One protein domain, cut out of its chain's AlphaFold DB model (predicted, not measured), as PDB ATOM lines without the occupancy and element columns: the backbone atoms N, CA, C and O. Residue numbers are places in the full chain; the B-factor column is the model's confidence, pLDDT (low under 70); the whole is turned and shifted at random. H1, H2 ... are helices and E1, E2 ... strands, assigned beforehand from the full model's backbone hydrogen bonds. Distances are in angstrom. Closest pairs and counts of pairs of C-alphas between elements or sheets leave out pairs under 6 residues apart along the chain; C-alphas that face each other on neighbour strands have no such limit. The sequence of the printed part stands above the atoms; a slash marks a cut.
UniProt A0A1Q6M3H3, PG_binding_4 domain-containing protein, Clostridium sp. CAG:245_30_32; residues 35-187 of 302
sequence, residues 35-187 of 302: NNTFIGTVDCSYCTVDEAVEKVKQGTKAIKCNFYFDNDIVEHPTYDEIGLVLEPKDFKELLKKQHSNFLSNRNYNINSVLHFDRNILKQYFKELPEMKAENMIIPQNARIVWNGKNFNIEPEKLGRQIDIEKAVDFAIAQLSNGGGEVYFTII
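Overview. This is residues 35 to 187 of the 302 residues of the protein "PG_binding_4 domain-containing protein" of Clostridium sp. CAG:245_30_32 (UniProt A0A1Q6M3H3). The model is a long body with a slender arm: H1 and H2 touch at one end of the length, H3 and H4 pack together in the middle with the short strands E1 and E4 beside H4, and an arm tipped by the hairpin E2 and E3 reaches away at the other end and makes much of the length. Two long stretches with no named element, residues 69 to 87 and 101 to 117, run between these two pairs of helices. The 153 printed residues have four named helices and four named strands, in the order H1 E1 H2 H3 E2 E3 H4 E4; E1 and E4 are parallel, E2 and E3 antiparallel. The class is mixed, helices and strands, with 62 residues, under half, in named elements. The whole is only just loose, close to extended, with a radius of gyration of the C-alphas of 22.4 A and spans of 84 by 29 by 22 A.

Along the chain. Begin at Asn 35 and pass residues 35 to 48, with no named element, to C-alpha 49 at (140.510, 163.142, 192.604), where H1 starts; it runs to residue 60, 16.4 A. E1 is residues 66 to 68. H2, residues 88 to 100, spans 18.4 A, and H3, residues 118 to 127, spans 14.6 A. Look next at C-alpha 143, at (190.524, 175.947, 158.369), where E2, residues 143 to 146, begins; E3 is residues 151 to 154. H4, residues 164 to 176, spans 18.2 A, and E4, residues 181 to 183, ends at C-alpha 183, at (169.605, 175.557, 180.996).

Arrangement. Find H1, which touches H2 with residues 49 to 53 alone, at a steep tilt of 66 degrees, opposite ways; the closest C-alphas are those of Val 49 and Phe 91, 5.8 A apart. H1 and H2 are both apart from H3 and H4. H3 touches H4 at a steep tilt of 59 degrees, opposite ways; the closest C-alphas, those of Lys 122 and Val 168, are 6.0 A apart. The closest C-alphas of H4 and E4 are those of Ala 171 and Val 182, at 6.1 A. In the parallel pair E1 and E4, N 68 and O 182 are within hydrogen-bond range at 2.8 A. In the hairpin E2 and E3, N 145 and O 152 are within range at 2.8 A. In H1, H2, H3 and H4 every O i to N i+4 pair is within hydrogen-bond range.

Size, cuts and confidence. The C-alphas farthest apart, those of Phe 102 and Lys 149, are 84.1 A apart. Residues 99 to 104 stand free. The printed part has no cut. The links E1 to H2, H2 to H3 and H3 to E2 are long. The mean pLDDT of the printed part is 92.8; look for values under 70 at residues 178 to 179.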
ATOM      1  N   ASN A  35     142.800 164.110 205.818       93.62
ATOM      2  CA  ASN A  35     143.172 165.392 206.389       93.62
ATOM      3  C   ASN A  35     144.691 165.606 206.333       93.62
ATOM      4  O   ASN A  35     145.463 164.669 206.582       93.62
ATOM      5  N   ASN A  36     145.109 166.856 206.137       94.12
ATOM      6  CA  ASN A  36     146.508 167.262 206.093       94.12
ATOM      7  C   ASN A  36     147.276 166.540 204.971       94.12
ATOM      8  O   ASN A  36     148.347 165.977 205.215       94.12
ATOM      9  N   THR A  37     146.685 166.513 203.774       96.25
ATOM     10  CA  THR A  37     147.309 165.994 202.550       96.25
ATOM     11  C   THR A  37     147.670 167.140 201.622       96.25
ATOM     12  O   THR A  37     146.805 167.929 201.260       96.25
ATOM     13  N   PHE A  38     148.927 167.196 201.195       96.75
ATOM     14  CA  PHE A  38     149.464 168.238 200.326       96.75
ATOM     15  C   PHE A  38     150.082 167.627 199.071       96.75
ATOM     16  O   PHE A  38     150.779 166.613 199.145       96.75
ATOM     17  N   ILE A  39     149.846 168.258 197.923       95.25
ATOM     18  CA  ILE A  39     150.534 167.967 196.661       95.25
ATOM     19  C   ILE A  39     151.328 169.226 196.304       95.25
ATOM     20  O   ILE A  39     150.759 170.269 195.984       95.25
ATOM     21  N   GLY A  40     152.650 169.160 196.452       91.62
ATOM     22  CA  GLY A  40     153.493 170.350 196.523       91.62
ATOM     23  C   GLY A  40     153.100 171.224 197.712       91.62
ATOM     24  O   GLY A  40     153.075 170.765 198.851       91.62
ATOM     25  N   THR A  41     152.770 172.483 197.435       90.88
ATOM     26  CA  THR A  41     152.277 173.458 198.420       90.88
ATOM     27  C   THR A  41     150.747 173.525 198.490       90.88
ATOM     28  O   THR A  41     150.201 174.269 199.305       90.88
ATOM     29  N   VAL A  42     150.035 172.760 197.654       95.12
ATOM     30  CA  VAL A  42     148.573 172.817 197.545       95.12
ATOM     31  C   VAL A  42     147.932 171.848 198.536       95.12
ATOM     32  O   VAL A  42     148.101 170.633 198.432       95.12
ATOM     33  N   ASP A  43     147.152 172.387 199.473       97.12
ATOM     34  CA  ASP A  43     146.343 171.597 200.405       97.12
ATOM     35  C   ASP A  43     145.221 170.868 199.654       97.12
ATOM     36  O   ASP A  43     144.295 171.499 199.152       97.12
ATOM     37  N   CYS A  44     145.276 169.543 199.598       97.31
ATOM     38  CA  CYS A  44     144.268 168.682 198.980       97.31
ATOM     39  C   CYS A  44     143.466 167.887 200.025       97.31
ATOM     40  O   CYS A  44     142.883 166.849 199.707       97.31
ATOM     41  N   SER A  45     143.438 168.346 201.279       96.81
ATOM     42  CA  SER A  45     142.705 167.692 202.362       96.81
ATOM     43  C   SER A  45     141.231 167.515 202.009       96.81
ATOM     44  O   SER A  45     140.548 168.464 201.623       96.81
ATOM     45  N   TYR A  46     140.739 166.284 202.160       96.19
ATOM     46  CA  TYR A  46     139.363 165.887 201.848       96.19
ATOM     47  C   TYR A  46     138.937 166.059 200.385       96.19
ATOM     48  O   TYR A  46     137.762 165.851 200.086       96.19
ATOM     49  N   CYS A  47     139.840 166.380 199.457       98.00
ATOM     50  CA  CYS A  47     139.504 166.452 198.039       98.00
ATOM     51  C   CYS A  47     139.220 165.053 197.467       98.00
ATOM     52  O   CYS A  47     139.877 164.069 197.811       98.00
ATOM     53  N   THR A  48     138.245 164.966 196.567       97.62
ATOM     54  CA  THR A  48     138.173 163.902 195.554       97.62
ATOM     55  C   THR A  48     139.330 164.053 194.563       97.62
ATOM     56  O   THR A  48     140.041 165.058 194.572       97.62
ATOM     57  N   VAL A  49     139.519 163.061 193.689       97.88
ATOM     58  CA  VAL A  49     140.510 163.142 192.604       97.88
ATOM     59  C   VAL A  49     140.274 164.380 191.731       97.88
ATOM     60  O   VAL A  49     141.200 165.162 191.548       97.88
ATOM     61  N   ASP A  50     139.043 164.605 191.269       97.69
ATOM     62  CA  ASP A  50     138.727 165.720 190.363       97.69
ATOM     63  C   ASP A  50     138.896 167.087 191.048       97.69
ATOM     64  O   ASP A  50     139.474 168.009 190.478       97.69
ATOM     65  N   GLU A  51     138.469 167.210 192.311       98.00
ATOM     66  CA  GLU A  51     138.688 168.431 193.099       98.00
ATOM     67  C   GLU A  51     140.182 168.698 193.330       98.00
ATOM     68  O   GLU A  51     140.604 169.852 193.306       98.00
ATOM     69  N   ALA A  52     140.991 167.655 193.550       98.00
ATOM     70  CA  ALA A  52     142.434 167.800 193.725       98.00
ATOM     71  C   ALA A  52     143.116 168.240 192.421       98.00
ATOM     72  O   ALA A  52     143.964 169.131 192.466       98.00
ATOM     73  N   VAL A  53     142.717 167.678 191.273       98.06
ATOM     74  CA  VAL A  53     143.201 168.096 189.946       98.06
ATOM     75  C   VAL A  53     142.937 169.585 189.732       98.06
ATOM     76  O   VAL A  53     143.870 170.339 189.464       98.06
ATOM     77  N   GLU A  54     141.694 170.036 189.917       97.56
ATOM     78  CA  GLU A  54     141.333 171.446 189.725       97.56
ATOM     79  C   GLU A  54     142.046 172.373 190.715       97.56
ATOM     80  O   GLU A  54     142.504 173.455 190.343       97.56
ATOM     81  N   LYS A  55     142.199 171.952 191.974       97.25
ATOM     82  CA  LYS A  55     142.884 172.755 192.991       97.25
ATOM     83  C   LYS A  55     144.383 172.875 192.712       97.25
ATOM     84  O   LYS A  55     144.930 173.970 192.834       97.25
ATOM     85  N   VAL A  56     145.041 171.792 192.290       95.50
ATOM     86  CA  VAL A  56     146.449 171.833 191.863       95.50
ATOM     87  C   VAL A  56     146.600 172.684 190.608       95.50
ATOM     88  O   VAL A  56     147.461 173.556 190.596       95.50
ATOM     89  N   LYS A  57     145.708 172.539 189.622       94.75
ATOM     90  CA  LYS A  57     145.681 173.387 188.420       94.75
ATOM     91  C   LYS A  57     145.609 174.872 188.760       94.75
ATOM     92  O   LYS A  57     146.308 175.687 188.173       94.75
ATOM     93  N   GLN A  58     144.769 175.249 189.722       94.12
ATOM     94  CA  GLN A  58     144.697 176.633 190.197       94.12
ATOM     95  C   GLN A  58     145.992 177.068 190.891       94.12
ATOM     96  O   GLN A  58     146.446 178.190 190.669       94.12
ATOM     97  N   GLY A  59     146.597 176.186 191.690       91.62
ATOM     98  CA  GLY A  59     147.875 176.433 192.358       91.62
ATOM     99  C   GLY A  59     149.061 176.594 191.402       91.62
ATOM    100  O   GLY A  59     150.005 177.308 191.733       91.62
ATOM    101  N   THR A  60     149.011 175.990 190.210       90.75
ATOM    102  CA  THR A  60     150.093 176.059 189.216       90.75
ATOM    103  C   THR A  60     150.017 177.266 188.284       90.75
ATOM    104  O   THR A  60     151.022 177.587 187.659       90.75
ATOM    105  N   LYS A  61     148.890 177.991 188.215       89.19
ATOM    106  CA  LYS A  61     148.702 179.124 187.279       89.19
ATOM    107  C   LYS A  61     149.756 180.226 187.385       89.19
ATOM    108  O   LYS A  61     150.103 180.847 186.389       89.19
ATOM    109  N   ALA A  62     150.221 180.509 188.601       85.06
ATOM    110  CA  ALA A  62     151.218 181.550 188.849       85.06
ATOM    111  C   ALA A  62     152.662 181.028 188.769       85.06
ATOM    112  O   ALA A  62     153.599 181.818 188.891       85.06
ATOM    113  N   ILE A  63     152.852 179.714 188.601       88.38
ATOM    114  CA  ILE A  63     154.179 179.113 188.533       88.38
ATOM    115  C   ILE A  63     154.756 179.376 187.148       88.38
ATOM    116  O   ILE A  63     154.140 179.075 186.123       88.38
ATOM    117  N   LYS A  64     155.959 179.940 187.149       90.44
ATOM    118  CA  LYS A  64     156.755 180.182 185.955       90.44
ATOM    119  C   LYS A  64     157.940 179.233 185.912       90.44
ATOM    120  O   LYS A  64     158.461 178.841 186.955       90.44
ATOM    121  N   CYS A  65     158.353 178.902 184.699       92.38
ATOM    122  CA  CYS A  65     159.641 178.297 184.420       92.38
ATOM    123  C   CYS A  65     160.619 179.372 183.940       92.38
ATOM    124  O   CYS A  65     160.196 180.381 183.386       92.38
ATOM    125  N   ASN A  66     161.911 179.141 184.140       94.25
ATOM    126  CA  ASN A  66     162.999 179.930 183.590       94.25
ATOM    127  C   ASN A  66     163.727 179.095 182.534       94.25
ATOM    128  O   ASN A  66     164.309 178.054 182.851       94.25
ATOM    129  N   PHE A  67     163.716 179.554 181.290       95.50
ATOM    130  CA  PHE A  67     164.490 178.963 180.203       95.50
ATOM    131  C   PHE A  67     165.703 179.842 179.916       95.50
ATOM    132  O   PHE A  67     165.551 180.955 179.422       95.50
ATOM    133  N   TYR A  68     166.894 179.344 180.243       94.12
ATOM    134  CA  TYR A  68     168.161 180.063 180.126       94.12
ATOM    135  C   TYR A  68     168.882 179.702 178.822       94.12
ATOM    136  O   TYR A  68     169.120 178.521 178.546       94.12
ATOM    137  N   PHE A  69     169.284 180.723 178.065       91.38
ATOM    138  CA  PHE A  69     170.052 180.623 176.819       91.38
ATOM    139  C   PHE A  69     171.427 181.306 176.947       91.38
ATOM    140  O   PHE A  69     171.668 182.074 177.873       91.38
ATOM    141  N   ASP A  70     172.333 181.061 175.996       80.88
ATOM    142  CA  ASP A  70     173.758 181.446 176.082       80.88
ATOM    143  C   ASP A  70     174.066 182.951 176.070       80.88
ATOM    144  O   ASP A  70     175.184 183.350 176.382       80.88
ATOM    145  N   ASN A  71     173.092 183.792 175.718       72.00
ATOM    146  CA  ASN A  71     173.244 185.251 175.673       72.00
ATOM    147  C   ASN A  71     172.663 185.938 176.923       72.00
ATOM    148  O   ASN A  71     172.160 187.056 176.819       72.00
ATOM    149  N   ASP A  72     172.637 185.245 178.065       80.19
ATOM    150  CA  ASP A  72     171.961 185.680 179.300       80.19
ATOM    151  C   ASP A  72     170.455 185.960 179.115       80.19
ATOM    152  O   ASP A  72     169.815 186.612 179.944       80.19
ATOM    153  N   ILE A  73     169.870 185.465 178.020       84.56
ATOM    154  CA  ILE A  73     168.439 185.578 177.752       84.56
ATOM    155  C   ILE A  73     167.721 184.548 178.611       84.56
ATOM    156  O   ILE A  73     168.077 183.364 178.616       84.56
ATOM    157  N   VAL A  74     166.700 185.019 179.321       90.94
ATOM    158  CA  VAL A  74     165.845 184.183 180.153       90.94
ATOM    159  C   VAL A  74     164.399 184.404 179.752       90.94
ATOM    160  O   VAL A  74     163.879 185.515 179.849       90.94
ATOM    161  N   GLU A  75     163.754 183.329 179.318       94.38
ATOM    162  CA  GLU A  75     162.321 183.314 179.046       94.38
ATOM    163  C   GLU A  75     161.568 182.802 180.271       94.38
ATOM    164  O   GLU A  75     162.007 181.859 180.936       94.38
ATOM    165  N   HIS A  76     160.425 183.427 180.567       94.62
ATOM    166  CA  HIS A  76     159.672 183.191 181.802       94.62
ATOM    167  C   HIS A  76     158.230 182.707 181.572       94.62
ATOM    168  O   HIS A  76     157.296 183.344 182.091       94.62
ATOM    169  N   PRO A  77     158.003 181.624 180.805       95.12
ATOM    170  CA  PRO A  77     156.655 181.141 180.568       95.12
ATOM    171  C   PRO A  77     156.022 180.590 181.840       95.12
ATOM    172  O   PRO A  77     156.667 179.976 182.692       95.12
ATOM    173  N   THR A  78     154.715 180.757 181.934       93.62
ATOM    174  CA  THR A  78     153.871 180.009 182.859       93.62
ATOM    175  C   THR A  78     153.779 178.549 182.436       93.62
ATOM    176  O   THR A  78     153.889 178.222 181.256       93.62
ATOM    177  N   TYR A  79     153.514 177.659 183.393       92.62
ATOM    178  CA  TYR A  79     153.296 176.239 183.102       92.62
ATOM    179  C   TYR A  79     152.155 176.003 182.094       92.62
ATOM    180  O   TYR A  79     152.251 175.098 181.270       92.62
ATOM    181  N   ASP A  80     151.114 176.837 182.111       91.88
ATOM    182  CA  ASP A  80     150.002 176.750 181.157       91.88
ATOM    183  C   ASP A  80     150.448 177.096 179.720       91.88
ATOM    184  O   ASP A  80     150.072 176.390 178.783       91.88
ATOM    185  N   GLU A  81     151.285 178.127 179.533       94.50
ATOM    186  CA  GLU A  81     151.821 178.525 178.213       94.50
ATOM    187  C   GLU A  81     152.674 177.426 177.570       94.50
ATOM    188  O   GLU A  81     152.667 177.265 176.351       94.50
ATOM    189  N   ILE A  82     153.360 176.627 178.390       94.81
ATOM    190  CA  ILE A  82     154.179 175.495 177.938       94.81
ATOM    191  C   ILE A  82     153.439 174.152 177.982       94.81
ATOM    192  O   ILE A  82     154.055 173.093 177.862       94.81
ATOM    193  N   GLY A  83     152.111 174.186 178.118       94.69
ATOM    194  CA  GLY A  83     151.258 173.018 177.933       94.69
ATOM    195  C   GLY A  83     151.207 172.073 179.125       94.69
ATOM    196  O   GLY A  83     151.234 170.862 178.925       94.69
ATOM    197  N   LEU A  84     151.128 172.585 180.355       93.94
ATOM    198  CA  LEU A  84     150.894 171.761 181.540       93.94
ATOM    199  C   LEU A  84     149.654 170.869 181.385       93.94
ATOM    200  O   LEU A  84     148.546 171.331 181.101       93.94
ATOM    201  N   VAL A  85     149.836 169.584 181.676       94.12
ATOM    202  CA  VAL A  85     148.789 168.568 181.725       94.12
ATOM    203  C   VAL A  85     148.793 167.923 183.106       94.12
ATOM    204  O   VAL A  85     149.819 167.450 183.589       94.12
ATOM    205  N   LEU A  86     147.617 167.889 183.733       94.69
ATOM    206  CA  LEU A  86     147.370 167.187 184.992       94.69
ATOM    207  C   LEU A  86     146.414 166.031 184.711       94.69
ATOM    208  O   LEU A  86     145.242 166.251 184.396       94.69
ATOM    209  N   GLU A  87     146.901 164.797 184.808       95.38
ATOM    210  CA  GLU A  87     146.096 163.623 184.486       95.38
ATOM    211  C   GLU A  87     145.433 163.055 185.754       95.38
ATOM    212  O   GLU A  87     146.130 162.705 186.708       95.38
ATOM    213  N   PRO A  88     144.099 162.850 185.787       96.88
ATOM    214  CA  PRO A  88     143.412 162.294 186.961       96.88
ATOM    215  C   PRO A  88     143.962 160.940 187.441       96.88
ATOM    216  O   PRO A  88     143.799 160.572 188.607       96.88
ATOM    217  N   LYS A  89     144.617 160.182 186.549       97.44
ATOM    218  CA  LYS A  89     145.231 158.889 186.871       97.44
ATOM    219  C   LYS A  89     146.333 159.021 187.931       97.44
ATOM    220  O   LYS A  89     146.346 158.211 188.854       97.44
ATOM    221  N   ASP A  90     147.156 160.068 187.884       96.75
ATOM    222  CA  ASP A  90     148.283 160.232 188.813       96.75
ATOM    223  C   ASP A  90     147.777 160.566 190.218       96.75
ATOM    224  O   ASP A  90     148.184 159.976 191.217       96.75
ATOM    225  N   PHE A  91     146.766 161.432 190.302       97.38
ATOM    226  CA  PHE A  91     146.072 161.749 191.551       97.38
ATOM    227  C   PHE A  91     145.383 160.514 192.145       97.38
ATOM    228  O   PHE A  91     145.407 160.300 193.359       97.38
ATOM    229  N   LYS A  92     144.796 159.656 191.303       97.06
ATOM    230  CA  LYS A  92     144.215 158.381 191.739       97.06
ATOM    231  C   LYS A  92     145.278 157.428 192.291       97.06
ATOM    232  O   LYS A  92     145.009 156.722 193.266       97.06
ATOM    233  N   GLU A  93     146.474 157.407 191.708       96.19
ATOM    234  CA  GLU A  93     147.605 156.638 192.232       96.19
ATOM    235  C   GLU A  93     148.088 157.175 193.581       96.19
ATOM    236  O   GLU A  93     148.280 156.382 194.509       96.19
ATOM    237  N   LEU A  94     148.190 158.500 193.741       95.50
ATOM    238  CA  LEU A  94     148.496 159.127 195.031       95.50
ATOM    239  C   LEU A  94     147.453 158.766 196.096       95.50
ATOM    240  O   LEU A  94     147.818 158.362 197.204       95.50
ATOM    241  N   LEU A  95     146.163 158.833 195.755       95.31
ATOM    242  CA  LEU A  95     145.068 158.465 196.654       95.31
ATOM    243  C   LEU A  95     145.162 156.992 197.080       95.31
ATOM    244  O   LEU A  95     145.094 156.674 198.270       95.31
ATOM    245  N   LYS A  96     145.384 156.085 196.119       94.50
ATOM    246  CA  LYS A  96     145.565 154.650 196.382       94.50
ATOM    247  C   LYS A  96     146.773 154.399 197.285       94.50
ATOM    248  O   LYS A  96     146.677 153.612 198.227       94.50
ATOM    249  N   LYS A  97     147.893 155.079 197.024       93.44
ATOM    250  CA  LYS A  97     149.110 154.995 197.839       93.44
ATOM    251  C   LYS A  97     148.837 155.434 199.277       93.44
ATOM    252  O   LYS A  97     149.181 154.697 200.198       93.44
ATOM    253  N   GLN A  98     148.163 156.567 199.465       93.44
ATOM    254  CA  GLN A  98     147.755 157.057 200.782       93.44
ATOM    255  C   GLN A  98     146.916 156.018 201.538       93.44
ATOM    256  O   GLN A  98     147.221 155.671 202.675       93.44
ATOM    257  N   HIS A  99     145.875 155.475 200.897       92.44
ATOM    258  CA  HIS A  99     144.962 154.521 201.538       92.44
ATOM    259  C   HIS A  99     145.594 153.158 201.806       92.44
ATOM    260  O   HIS A  99     145.156 152.456 202.714       92.44
ATOM    261  N   SER A 100     146.636 152.789 201.059       92.38
ATOM    262  CA  SER A 100     147.382 151.552 201.300       92.38
ATOM    263  C   SER A 100     148.267 151.606 202.550       92.38
ATOM    264  O   SER A 100     148.613 150.560 203.094       92.38
ATOM    265  N   ASN A 101     148.625 152.805 203.026       89.56
ATOM    266  CA  ASN A 101     149.498 152.978 204.181       89.56
ATOM    267  C   ASN A 101     149.052 154.157 205.057       89.56
ATOM    268  O   ASN A 101     149.380 155.314 204.789       89.56
ATOM    269  N   PHE A 102     148.379 153.839 206.165       82.69
ATOM    270  CA  PHE A 102     147.882 154.822 207.133       82.69
ATOM    271  C   PHE A 102     148.977 155.722 207.734       82.69
ATOM    272  O   PHE A 102     148.719 156.879 208.059       82.69
ATOM    273  N   LEU A 103     150.208 155.210 207.849       83.38
ATOM    274  CA  LEU A 103     151.358 155.931 208.407       83.38
ATOM    275  C   LEU A 103     152.149 156.718 207.352       83.38
ATOM    276  O   LEU A 103     153.159 157.339 207.683       83.38
ATOM    277  N   SER A 104     151.742 156.674 206.078       79.88
ATOM    278  CA  SER A 104     152.469 157.365 205.015       79.88
ATOM    279  C   SER A 104     152.482 158.881 205.223       79.88
ATOM    280  O   SER A 104     151.506 159.484 205.678       79.88
ATOM    281  N   ASN A 105     153.610 159.502 204.863       83.75
ATOM    282  CA  ASN A 105     153.682 160.951 204.749       83.75
ATOM    283  C   ASN A 105     152.667 161.401 203.691       83.75
ATOM    284  O   ASN A 105     152.658 160.884 202.574       83.75
ATOM    285  N   ARG A 106     151.821 162.362 204.060       92.38
ATOM    286  CA  ARG A 106     150.761 162.910 203.206       92.38
ATOM    287  C   ARG A 106     151.208 164.158 202.441       92.38
ATOM    288  O   ARG A 106     150.375 164.873 201.902       92.38
ATOM    289  N   ASN A 107     152.514 164.410 202.392       94.81
ATOM    290  CA  ASN A 107     153.131 165.414 201.534       94.81
ATOM    291  C   ASN A 107     153.694 164.727 200.288       94.81
ATOM    292  O   ASN A 107     154.681 163.990 200.364       94.81
ATOM    293  N   TYR A 108     153.054 164.959 199.149       93.88
ATOM    294  CA  TYR A 108     153.458 164.448 197.847       93.88
ATOM    295  C   TYR A 108     154.178 165.539 197.062       93.88
ATOM    296  O   TYR A 108     153.811 166.709 197.131       93.88
ATOM    297  N   ASN A 109     155.209 165.168 196.304       91.44
ATOM    298  CA  ASN A 109     155.893 166.114 195.428       91.44
ATOM    299  C   ASN A 109     154.966 166.486 194.258       91.44
ATOM    300  O   ASN A 109     154.383 165.592 193.643       91.44
ATOM    301  N   ILE A 110     154.854 167.777 193.934       90.19
ATOM    302  CA  ILE A 110     154.052 168.248 192.800       90.19
ATOM    303  C   ILE A 110     154.476 167.585 191.483       90.19
ATOM    304  O   ILE A 110     153.618 167.212 190.696       90.19
ATOM    305  N   ASN A 111     155.763 167.286 191.302       89.50
ATOM    306  CA  ASN A 111     156.293 166.643 190.095       89.50
ATOM    307  C   ASN A 111     155.705 165.253 189.827       89.50
ATOM    308  O   ASN A 111     155.784 164.765 188.709       89.50
ATOM    309  N   SER A 112     155.114 164.605 190.837       90.31
ATOM    310  CA  SER A 112     154.450 163.308 190.649       90.31
ATOM    311  C   SER A 112     153.169 163.382 189.814       90.31
ATOM    312  O   SER A 112     152.642 162.338 189.448       90.31
ATOM    313  N   VAL A 113     152.672 164.592 189.537       93.00
ATOM    314  CA  VAL A 113     151.439 164.828 188.775       93.00
ATOM    315  C   VAL A 113     151.609 165.843 187.637       93.00
ATOM    316  O   VAL A 113     150.629 166.149 186.964       93.00
ATOM    317  N   LEU A 114     152.812 166.403 187.441       92.12
ATOM    318  CA  LEU A 114     153.084 167.380 186.382       92.12
ATOM    319  C   LEU A 114     153.557 166.675 185.111       92.12
ATOM    320  O   LEU A 114     154.620 166.054 185.101       92.12
ATOM    321  N   HIS A 115     152.816 166.874 184.026       93.31
ATOM    322  CA  HIS A 115     153.227 166.505 182.673       93.31
ATOM    323  C   HIS A 115     153.165 167.722 181.761       93.31
ATOM    324  O   HIS A 115     152.453 168.680 182.047       93.31
ATOM    325  N   PHE A 116     153.885 167.679 180.644       94.00
ATOM    326  CA  PHE A 116     153.896 168.765 179.667       94.00
ATOM    327  C   PHE A 116     153.598 168.217 178.275       94.00
ATOM    328  O   PHE A 116     154.203 167.234 177.838       94.00
ATOM    329  N   ASP A 117     152.650 168.845 177.582       96.50
ATOM    330  CA  ASP A 117     152.311 168.494 176.213       96.50
ATOM    331  C   ASP A 117     153.470 168.861 175.285       96.50
ATOM    332  O   ASP A 117     153.820 170.027 175.082       96.50
ATOM    333  N   ARG A 118     154.049 167.823 174.686       97.25
ATOM    334  CA  ARG A 118     155.202 167.937 173.800       97.25
ATOM    335  C   ARG A 118     154.953 168.875 172.619       97.25
ATOM    336  O   ARG A 118     155.863 169.585 172.199       97.25
ATOM    337  N   ASN A 119     153.749 168.859 172.049       97.75
ATOM    338  CA  ASN A 119     153.432 169.660 170.873       97.75
ATOM    339  C   ASN A 119     153.248 171.130 171.241       97.75
ATOM    340  O   ASN A 119     153.765 171.976 170.517       97.75
ATOM    341  N   ILE A 120     152.569 171.437 172.349       97.62
ATOM    342  CA  ILE A 120     152.417 172.818 172.835       97.62
ATOM    343  C   ILE A 120     153.789 173.408 173.161       97.62
ATOM    344  O   ILE A 120     154.136 174.458 172.626       97.62
ATOM    345  N   LEU A 121     154.614 172.688 173.930       96.88
ATOM    346  CA  LEU A 121     155.972 173.122 174.263       96.88
ATOM    347  C   LEU A 121     156.831 173.343 173.007       96.88
ATOM    348  O   LEU A 121     157.553 174.331 172.897       96.88
ATOM    349  N   LYS A 122     156.712 172.457 172.014       97.94
ATOM    350  CA  LYS A 122     157.386 172.616 170.721       97.94
ATOM    351  C   LYS A 122     156.925 173.863 169.969       97.94
ATOM    352  O   LYS A 122     157.756 174.513 169.344       97.94
ATOM    353  N   GLN A 123     155.627 174.173 169.962       97.69
ATOM    354  CA  GLN A 123     155.128 175.389 169.313       97.69
ATOM    355  C   GLN A 123     155.628 176.636 170.037       97.69
ATOM    356  O   GLN A 123     156.151 177.521 169.370       97.69
ATOM    357  N   TYR A 124     155.591 176.642 171.373       97.19
ATOM    358  CA  TYR A 124     156.172 177.711 172.182       97.19
ATOM    359  C   TYR A 124     157.641 177.958 171.805       97.19
ATOM    360  O   TYR A 124     158.025 179.076 171.471       97.19
ATOM    361  N   PHE A 125     158.462 176.903 171.733       96.25
ATOM    362  CA  PHE A 125     159.860 177.047 171.319       96.25
ATOM    363  C   PHE A 125     160.037 177.587 169.906       96.25
ATOM    364  O   PHE A 125     160.963 178.353 169.692       96.25
ATOM    365  N   LYS A 126     159.171 177.265 168.940       95.19
ATOM    366  CA  LYS A 126     159.281 177.835 167.581       95.19
ATOM    367  C   LYS A 126     159.062 179.344 167.535       95.19
ATOM    368  O   LYS A 126     159.513 179.989 166.588       95.19
ATOM    369  N   GLU A 127     158.337 179.892 168.500       95.25
ATOM    370  CA  GLU A 127     158.041 181.320 168.569       95.25
ATOM    371  C   GLU A 127     159.207 182.115 169.175       95.25
ATOM    372  O   GLU A 127     159.373 183.295 168.845       95.25
ATOM    373  N   LEU A 128     160.058 181.454 169.972       93.75
ATOM    374  CA  LEU A 128     161.223 182.065 170.606       93.75
ATOM    375  C   LEU A 128     162.251 182.546 169.570       93.75
ATOM    376  O   LEU A 128     162.642 181.772 168.688       93.75
ATOM    377  N   PRO A 129     162.741 183.796 169.667       91.94
ATOM    378  CA  PRO A 129     163.784 184.315 168.787       91.94
ATOM    379  C   PRO A 129     165.034 183.428 168.723       91.94
ATOM    380  O   PRO A 129     165.576 183.230 167.638       91.94
ATOM    381  N   GLU A 130     165.467 182.859 169.844       89.88
ATOM    382  CA  GLU A 130     166.673 182.029 169.995       89.88
ATOM    383  C   GLU A 130     166.580 180.737 169.179       89.88
ATOM    384  O   GLU A 130     167.591 180.184 168.747       89.88
ATOM    385  N   MET A 131     165.351 180.282 168.931       90.81
ATOM    386  CA  MET A 131     165.049 179.071 168.181       90.81
ATOM    387  C   MET A 131     164.774 179.340 166.692       90.81
ATOM    388  O   MET A 131     164.469 178.412 165.935       90.81
ATOM    389  N   LYS A 132     164.886 180.593 166.234       90.94
ATOM    390  CA  LYS A 132     164.740 180.938 164.816       90.94
ATOM    391  C   LYS A 132     166.033 180.689 164.056       90.94
ATOM    392  O   LYS A 132     167.124 181.014 164.523       90.94
ATOM    393  N   ALA A 133     165.896 180.174 162.837       87.19
ATOM    394  CA  ALA A 133     167.030 179.850 161.975       87.19
ATOM    395  C   ALA A 133     167.945 181.060 161.712       87.19
ATOM    396  O   ALA A 133     169.155 180.883 161.632       87.19
ATOM    397  N   GLU A 134     167.400 182.282 161.630       88.25
ATOM    398  CA  GLU A 134     168.203 183.504 161.465       88.25
ATOM    399  C   GLU A 134     169.097 183.847 162.670       88.25
ATOM    400  O   GLU A 134     170.111 184.525 162.504       88.25
ATOM    401  N   ASN A 135     168.744 183.374 163.867       88.25
ATOM    402  CA  ASN A 135     169.477 183.650 165.101       88.25
ATOM    403  C   ASN A 135     170.388 182.484 165.515       88.25
ATOM    404  O   ASN A 135     171.344 182.699 166.265       88.25
ATOM    405  N   MET A 136     170.144 181.276 164.995       88.19
ATOM    406  CA  MET A 136     171.013 180.117 165.184       88.19
ATOM    407  C   MET A 136     172.282 180.226 164.334       88.19
ATOM    408  O   MET A 136     172.234 180.310 163.110       88.19
ATOM    409  N   ILE A 137     173.441 180.145 164.987       88.62
ATOM    410  CA  ILE A 137     174.741 180.070 164.310       88.62
ATOM    411  C   ILE A 137     175.233 178.631 164.379       88.62
ATOM    412  O   ILE A 137     175.424 178.091 165.468       88.62
ATOM    413  N   ILE A 138     175.448 178.017 163.219       89.81
ATOM    414  CA  ILE A 138     176.100 176.709 163.124       89.81
ATOM    415  C   ILE A 138     177.587 176.908 163.459       89.81
ATOM    416  O   ILE A 138     178.201 177.814 162.883       89.81
ATOM    417  N   PRO A 139     178.176 176.104 164.365       92.81
ATOM    418  CA  PRO A 139     179.605 176.191 164.642       92.81
ATOM    419  C   PRO A 139     180.403 175.949 163.355       92.81
ATOM    420  O   PRO A 139     180.098 175.042 162.581       92.81
ATOM    421  N   GLN A 140     181.422 176.770 163.111       92.94
ATOM    422  CA  GLN A 140     182.289 176.648 161.938       92.94
ATOM    423  C   GLN A 140     183.668 176.188 162.387       92.94
ATOM    424  O   GLN A 140     184.276 176.818 163.248       92.94
ATOM    425  N   ASN A 141     184.158 175.108 161.785       95.50
ATOM    426  CA  ASN A 141     185.514 174.613 162.007       95.50
ATOM    427  C   ASN A 141     186.562 175.649 161.589       95.50
ATOM    428  O   ASN A 141     186.370 176.351 160.593       95.50
ATOM    429  N   ALA A 142     187.686 175.674 162.303       97.19
ATOM    430  CA  ALA A 142     188.894 176.332 161.831       97.19
ATOM    431  C   ALA A 142     189.372 175.671 160.533       97.19
ATOM    432  O   ALA A 142     189.166 174.470 160.319       97.19
ATOM    433  N   ARG A 143     190.022 176.443 159.659       97.69
ATOM    434  CA  ARG A 143     190.524 175.947 158.369       97.69
ATOM    435  C   ARG A 143     191.885 176.527 158.035       97.69
ATOM    436  O   ARG A 143     192.157 177.700 158.268       97.69
ATOM    437  N   ILE A 144     192.737 175.711 157.426       98.00
ATOM    438  CA  ILE A 144     193.975 176.170 156.807       98.00
ATOM    439  C   ILE A 144     193.620 176.878 155.502       98.00
ATOM    440  O   ILE A 144     192.992 176.291 154.624       98.00
ATOM    441  N   VAL A 145     194.060 178.123 155.359       97.44
ATOM    442  CA  VAL A 145     193.839 178.959 154.175       97.44
ATOM    443  C   VAL A 145     195.154 179.260 153.464       97.44
ATOM    444  O   VAL A 145     196.200 179.436 154.096       97.44
ATOM    445  N   TRP A 146     195.095 179.344 152.137       94.69
ATOM    446  CA  TRP A 146     196.231 179.655 151.275       94.69
ATOM    447  C   TRP A 146     196.099 181.068 150.698       94.69
ATOM    448  O   TRP A 146     195.160 181.355 149.963       94.69
ATOM    449  N   ASN A 147     197.051 181.958 150.996       92.81
ATOM    450  CA  ASN A 147     197.028 183.346 150.495       92.81
ATOM    451  C   ASN A 147     197.917 183.579 149.258       92.81
ATOM    452  O   ASN A 147     198.213 184.724 148.914       92.81
ATOM    453  N   GLY A 148     198.411 182.509 148.627       90.25
ATOM    454  CA  GLY A 148     199.361 182.584 147.513       90.25
ATOM    455  C   GLY A 148     200.838 182.601 147.919       90.25
ATOM    456  O   GLY A 148     201.697 182.409 147.059       90.25
ATOM    457  N   LYS A 149     201.152 182.796 149.206       90.69
ATOM    458  CA  LYS A 149     202.531 182.857 149.716       90.69
ATOM    459  C   LYS A 149     202.792 181.930 150.896       90.69
ATOM    460  O   LYS A 149     203.885 181.378 150.979       90.69
ATOM    461  N   ASN A 150     201.854 181.810 151.827       94.44
ATOM    462  CA  ASN A 150     201.961 180.965 153.010       94.44
ATOM    463  C   ASN A 150     200.590 180.413 153.421       94.44
ATOM    464  O   ASN A 150     199.540 180.897 152.987       94.44
ATOM    465  N   PHE A 151     200.626 179.385 154.264       96.88
ATOM    466  CA  PHE A 151     199.444 178.848 154.918       96.88
ATOM    467  C   PHE A 151     199.174 179.608 156.213       96.88
ATOM    468  O   PHE A 151     200.075 179.769 157.042       96.88
ATOM    469  N   ASN A 152     197.927 180.030 156.401       97.50
ATOM    470  CA  ASN A 152     197.424 180.605 157.648       97.50
ATOM    471  C   ASN A 152     196.251 179.770 158.165       97.50
ATOM    472  O   ASN A 152     195.787 178.869 157.473       97.50
ATOM    473  N   ILE A 153     195.778 180.071 159.372       98.00
ATOM    474  CA  ILE A 153     194.543 179.496 159.906       98.00
ATOM    475  C   ILE A 153     193.482 180.591 159.907       98.00
ATOM    476  O   ILE A 153     193.708 181.672 160.449       98.00
ATOM    477  N   GLU A 154     192.345 180.309 159.281       97.31
ATOM    478  CA  GLU A 154     191.093 180.991 159.572       97.31
ATOM    479  C   GLU A 154     190.506 180.358 160.846       97.31
ATOM    480  O   GLU A 154     190.259 179.146 160.843       97.31
ATOM    481  N   PRO A 155     190.336 181.128 161.939       96.50
ATOM    482  CA  PRO A 155     189.860 180.582 163.203       96.50
ATOM    483  C   PRO A 155     188.440 180.034 163.128       96.50
ATOM    484  O   PRO A 155     187.600 180.495 162.351       96.50
ATOM    485  N   GLU A 156     188.167 179.081 164.008       95.75
ATOM    486  CA  GLU A 156     186.841 178.542 164.233       95.75
ATOM    487  C   GLU A 156     185.857 179.611 164.734       95.75
ATOM    488  O   GLU A 156     186.230 180.600 165.371       95.75
ATOM    489  N   LYS A 157     184.564 179.389 164.484       93.12
ATOM    490  CA  LYS A 157     183.481 180.213 165.035       93.12
ATOM    491  C   LYS A 157     182.589 179.356 165.910       93.12
ATOM    492  O   LYS A 157     182.099 178.315 165.470       93.12
ATOM    493  N   LEU A 158     182.357 179.822 167.132       91.00
ATOM    494  CA  LEU A 158     181.457 179.160 168.067       91.00
ATOM    495  C   LEU A 158     180.020 179.183 167.545       91.00
ATOM    496  O   LEU A 158     179.550 180.183 166.993       91.00
ATOM    497  N   GLY A 159     179.335 178.064 167.740       90.75
ATOM    498  CA  GLY A 159     177.928 177.922 167.416       90.75
ATOM    499  C   GLY A 159     177.013 178.337 168.564       90.75
ATOM    500  O   GLY A 159     177.427 178.472 169.719       90.75
ATOM    501  N   ARG A 160     175.741 178.523 168.219       89.19
ATOM    502  CA  ARG A 160     174.618 178.692 169.151       89.19
ATOM    503  C   ARG A 160     173.364 177.947 168.688       89.19
ATOM    504  O   ARG A 160     172.240 178.355 168.951       89.19
ATOM    505  N   GLN A 161     173.555 176.900 167.891       91.81
ATOM    506  CA  GLN A 161     172.448 176.138 167.333       91.81
ATOM    507  C   GLN A 161     171.878 175.194 168.391       91.81
ATOM    508  O   GLN A 161     172.623 174.464 169.044       91.81
ATOM    509  N   ILE A 162     170.555 175.163 168.507       93.06
ATOM    510  CA  ILE A 162     169.843 174.219 169.364       93.06
ATOM    511  C   ILE A 162     168.891 173.419 168.477       93.06
ATOM    512  O   ILE A 162     168.120 173.982 167.707       93.06
ATOM    513  N   ASP A 163     168.950 172.092 168.559       94.38
ATOM    514  CA  ASP A 163     167.961 171.251 167.886       94.38
ATOM    515  C   ASP A 163     166.632 171.311 168.647       94.38
ATOM    516  O   ASP A 163     166.591 171.087 169.857       94.38
ATOM    517  N   ILE A 164     165.542 171.608 167.937       95.19
ATOM    518  CA  ILE A 164     164.244 171.834 168.575       95.19
ATOM    519  C   ILE A 164     163.682 170.581 169.251       95.19
ATOM    520  O   ILE A 164     163.072 170.685 170.310       95.19
ATOM    521  N   GLU A 165     163.879 169.394 168.674       96.38
ATOM    522  CA  GLU A 165     163.388 168.159 169.288       96.38
ATOM    523  C   GLU A 165     164.178 167.860 170.559       96.38
ATOM    524  O   GLU A 165     163.584 167.565 171.595       96.38
ATOM    525  N   LYS A 166     165.506 168.043 170.512       96.31
ATOM    526  CA  LYS A 166     166.358 167.935 171.701       96.31
ATOM    527  C   LYS A 166     165.976 168.953 172.769       96.31
ATOM    528  O   LYS A 166     165.973 168.594 173.940       96.31
ATOM    529  N   ALA A 167     165.639 170.187 172.393       96.12
ATOM    530  CA  ALA A 167     165.194 171.207 173.339       96.12
ATOM    531  C   ALA A 167     163.905 170.800 174.054       96.12
ATOM    532  O   ALA A 167     163.828 170.890 175.277       96.12
ATOM    533  N   VAL A 168     162.918 170.307 173.304       97.38
ATOM    534  CA  VAL A 168     161.650 169.808 173.851       97.38
ATOM    535  C   VAL A 168     161.886 168.652 174.817       97.38
ATOM    536  O   VAL A 168     161.433 168.707 175.959       97.38
ATOM    537  N   ASP A 169     162.626 167.632 174.389       96.56
ATOM    538  CA  ASP A 169     162.859 166.444 175.210       96.56
ATOM    539  C   ASP A 169     163.681 166.787 176.468       96.56
ATOM    540  O   ASP A 169     163.386 166.306 177.564       96.56
ATOM    541  N   PHE A 170     164.670 167.678 176.335       95.88
ATOM    542  CA  PHE A 170     165.472 168.169 177.453       95.88
ATOM    543  C   PHE A 170     164.637 168.976 178.453       95.88
ATOM    544  O   PHE A 170     164.722 168.729 179.657       95.88
ATOM    545  N   ALA A 171     163.798 169.898 177.977       95.62
ATOM    546  CA  ALA A 171     162.936 170.705 178.832       95.62
ATOM    547  C   ALA A 171     161.930 169.846 179.606       95.62
ATOM    548  O   ALA A 171     161.819 170.006 180.819       95.62
ATOM    549  N   ILE A 172     161.270 168.882 178.952       94.25
ATOM    550  CA  ILE A 172     160.368 167.934 179.629       94.25
ATOM    551  C   ILE A 172     161.120 167.185 180.733       94.25
ATOM    552  O   ILE A 172     160.649 167.124 181.867       94.25
ATOM    553  N   ALA A 173     162.314 166.664 180.438       92.44
ATOM    554  CA  ALA A 173     163.108 165.939 181.424       92.44
ATOM    555  C   ALA A 173     163.501 166.808 182.635       92.44
ATOM    556  O   ALA A 173     163.463 166.329 183.769       92.44
ATOM    557  N   GLN A 174     163.872 168.075 182.427       91.94
ATOM    558  CA  GLN A 174     164.222 168.992 183.520       91.94
ATOM    559  C   GLN A 174     162.994 169.388 184.356       91.94
ATOM    560  O   GLN A 174     163.028 169.301 185.588       91.94
ATOM    561  N   LEU A 175     161.889 169.734 183.692       89.69
ATOM    562  CA  LEU A 175     160.634 170.128 184.332       89.69
ATOM    563  C   LEU A 175     160.035 168.993 185.174       89.69
ATOM    564  O   LEU A 175     159.665 169.205 186.329       89.69
ATOM    565  N   SER A 176     160.003 167.764 184.648       83.00
ATOM    566  CA  SER A 176     159.498 166.589 185.376       83.00
ATOM    567  C   SER A 176     160.354 166.216 186.593       83.00
ATOM    568  O   SER A 176     159.857 165.589 187.526       83.00
ATOM    569  N   ASN A 177     161.624 166.630 186.637       79.94
ATOM    570  CA  ASN A 177     162.493 166.434 187.800       79.94
ATOM    571  C   ASN A 177     162.353 167.542 188.863       79.94
ATOM    572  O   ASN A 177     162.996 167.469 189.911       79.94
ATOM    573  N   GLY A 178     161.484 168.535 188.649       68.88
ATOM    574  CA  GLY A 178     161.241 169.625 189.599       68.88
ATOM    575  C   GLY A 178     162.125 170.839 189.433       68.88
ATOM    576  O   GLY A 178     162.096 171.714 190.299       68.88
ATOM    577  N   GLY A 179     162.905 170.895 188.357       65.94
ATOM    578  CA  GLY A 179     163.580 172.114 187.965       65.94
ATOM    579  C   GLY A 179     162.553 173.069 187.373       65.94
ATOM    580  O   GLY A 179     162.075 172.848 186.269       65.94
ATOM    581  N   GLY A 180     162.251 174.163 188.072       82.50
ATOM    582  CA  GLY A 180     161.633 175.342 187.450       82.50
ATOM    583  C   GLY A 180     162.604 176.080 186.520       82.50
ATOM    584  O   GLY A 180     162.298 177.174 186.067       82.50
ATOM    585  N   GLU A 181     163.774 175.502 186.253       91.19
ATOM    586  CA  GLU A 181     164.892 176.087 185.532       91.19
ATOM    587  C   GLU A 181     165.407 175.087 184.498       91.19
ATOM    588  O   GLU A 181     165.724 173.945 184.837       91.19
ATOM    589  N   VAL A 182     165.510 175.516 183.242       94.50
ATOM    590  CA  VAL A 182     166.059 174.724 182.140       94.50
ATOM    591  C   VAL A 182     167.197 175.508 181.508       94.50
ATOM    592  O   VAL A 182     166.996 176.609 181.003       94.50
ATOM    593  N   TYR A 183     168.395 174.932 181.527       94.25
ATOM    594  CA  TYR A 183     169.605 175.557 180.996       94.25
ATOM    595  C   TYR A 183     169.930 174.980 179.617       94.25
ATOM    596  O   TYR A 183     170.549 173.919 179.510       94.25
ATOM    597  N   PHE A 184     169.502 175.662 178.552       93.88
ATOM    598  CA  PHE A 184     169.708 175.195 177.177       93.88
ATOM    599  C   PHE A 184     171.167 175.234 176.728       93.88
ATOM    600  O   PHE A 184     171.536 174.465 175.844       93.88
ATOM    601  N   THR A 185     172.002 176.011 177.418       90.44
ATOM    602  CA  THR A 185     173.465 176.053 177.255       90.44
ATOM    603  C   THR A 185     174.115 174.658 177.291       90.44
ATOM    604  O   THR A 185     175.130 174.407 176.647       90.44
ATOM    605  N   ILE A 186     173.498 173.696 177.993       91.12
ATOM    606  CA  ILE A 186     173.961 172.301 178.072       91.12
ATOM    607  C   ILE A 186     173.831 171.570 176.727       91.12
ATOM    608  O   ILE A 186     174.650 170.703 176.416       91.12
ATOM    609  N   ILE A 187     172.795 171.878 175.944       92.44
ATOM    610  CA  ILE A 187     172.486 171.194 174.680       92.44
ATOM    611  C   ILE A 187     172.786 172.044 173.441       92.44
ATOM    612  O   ILE A 187     172.633 171.551 172.320       92.44
TER     613      ILE A 187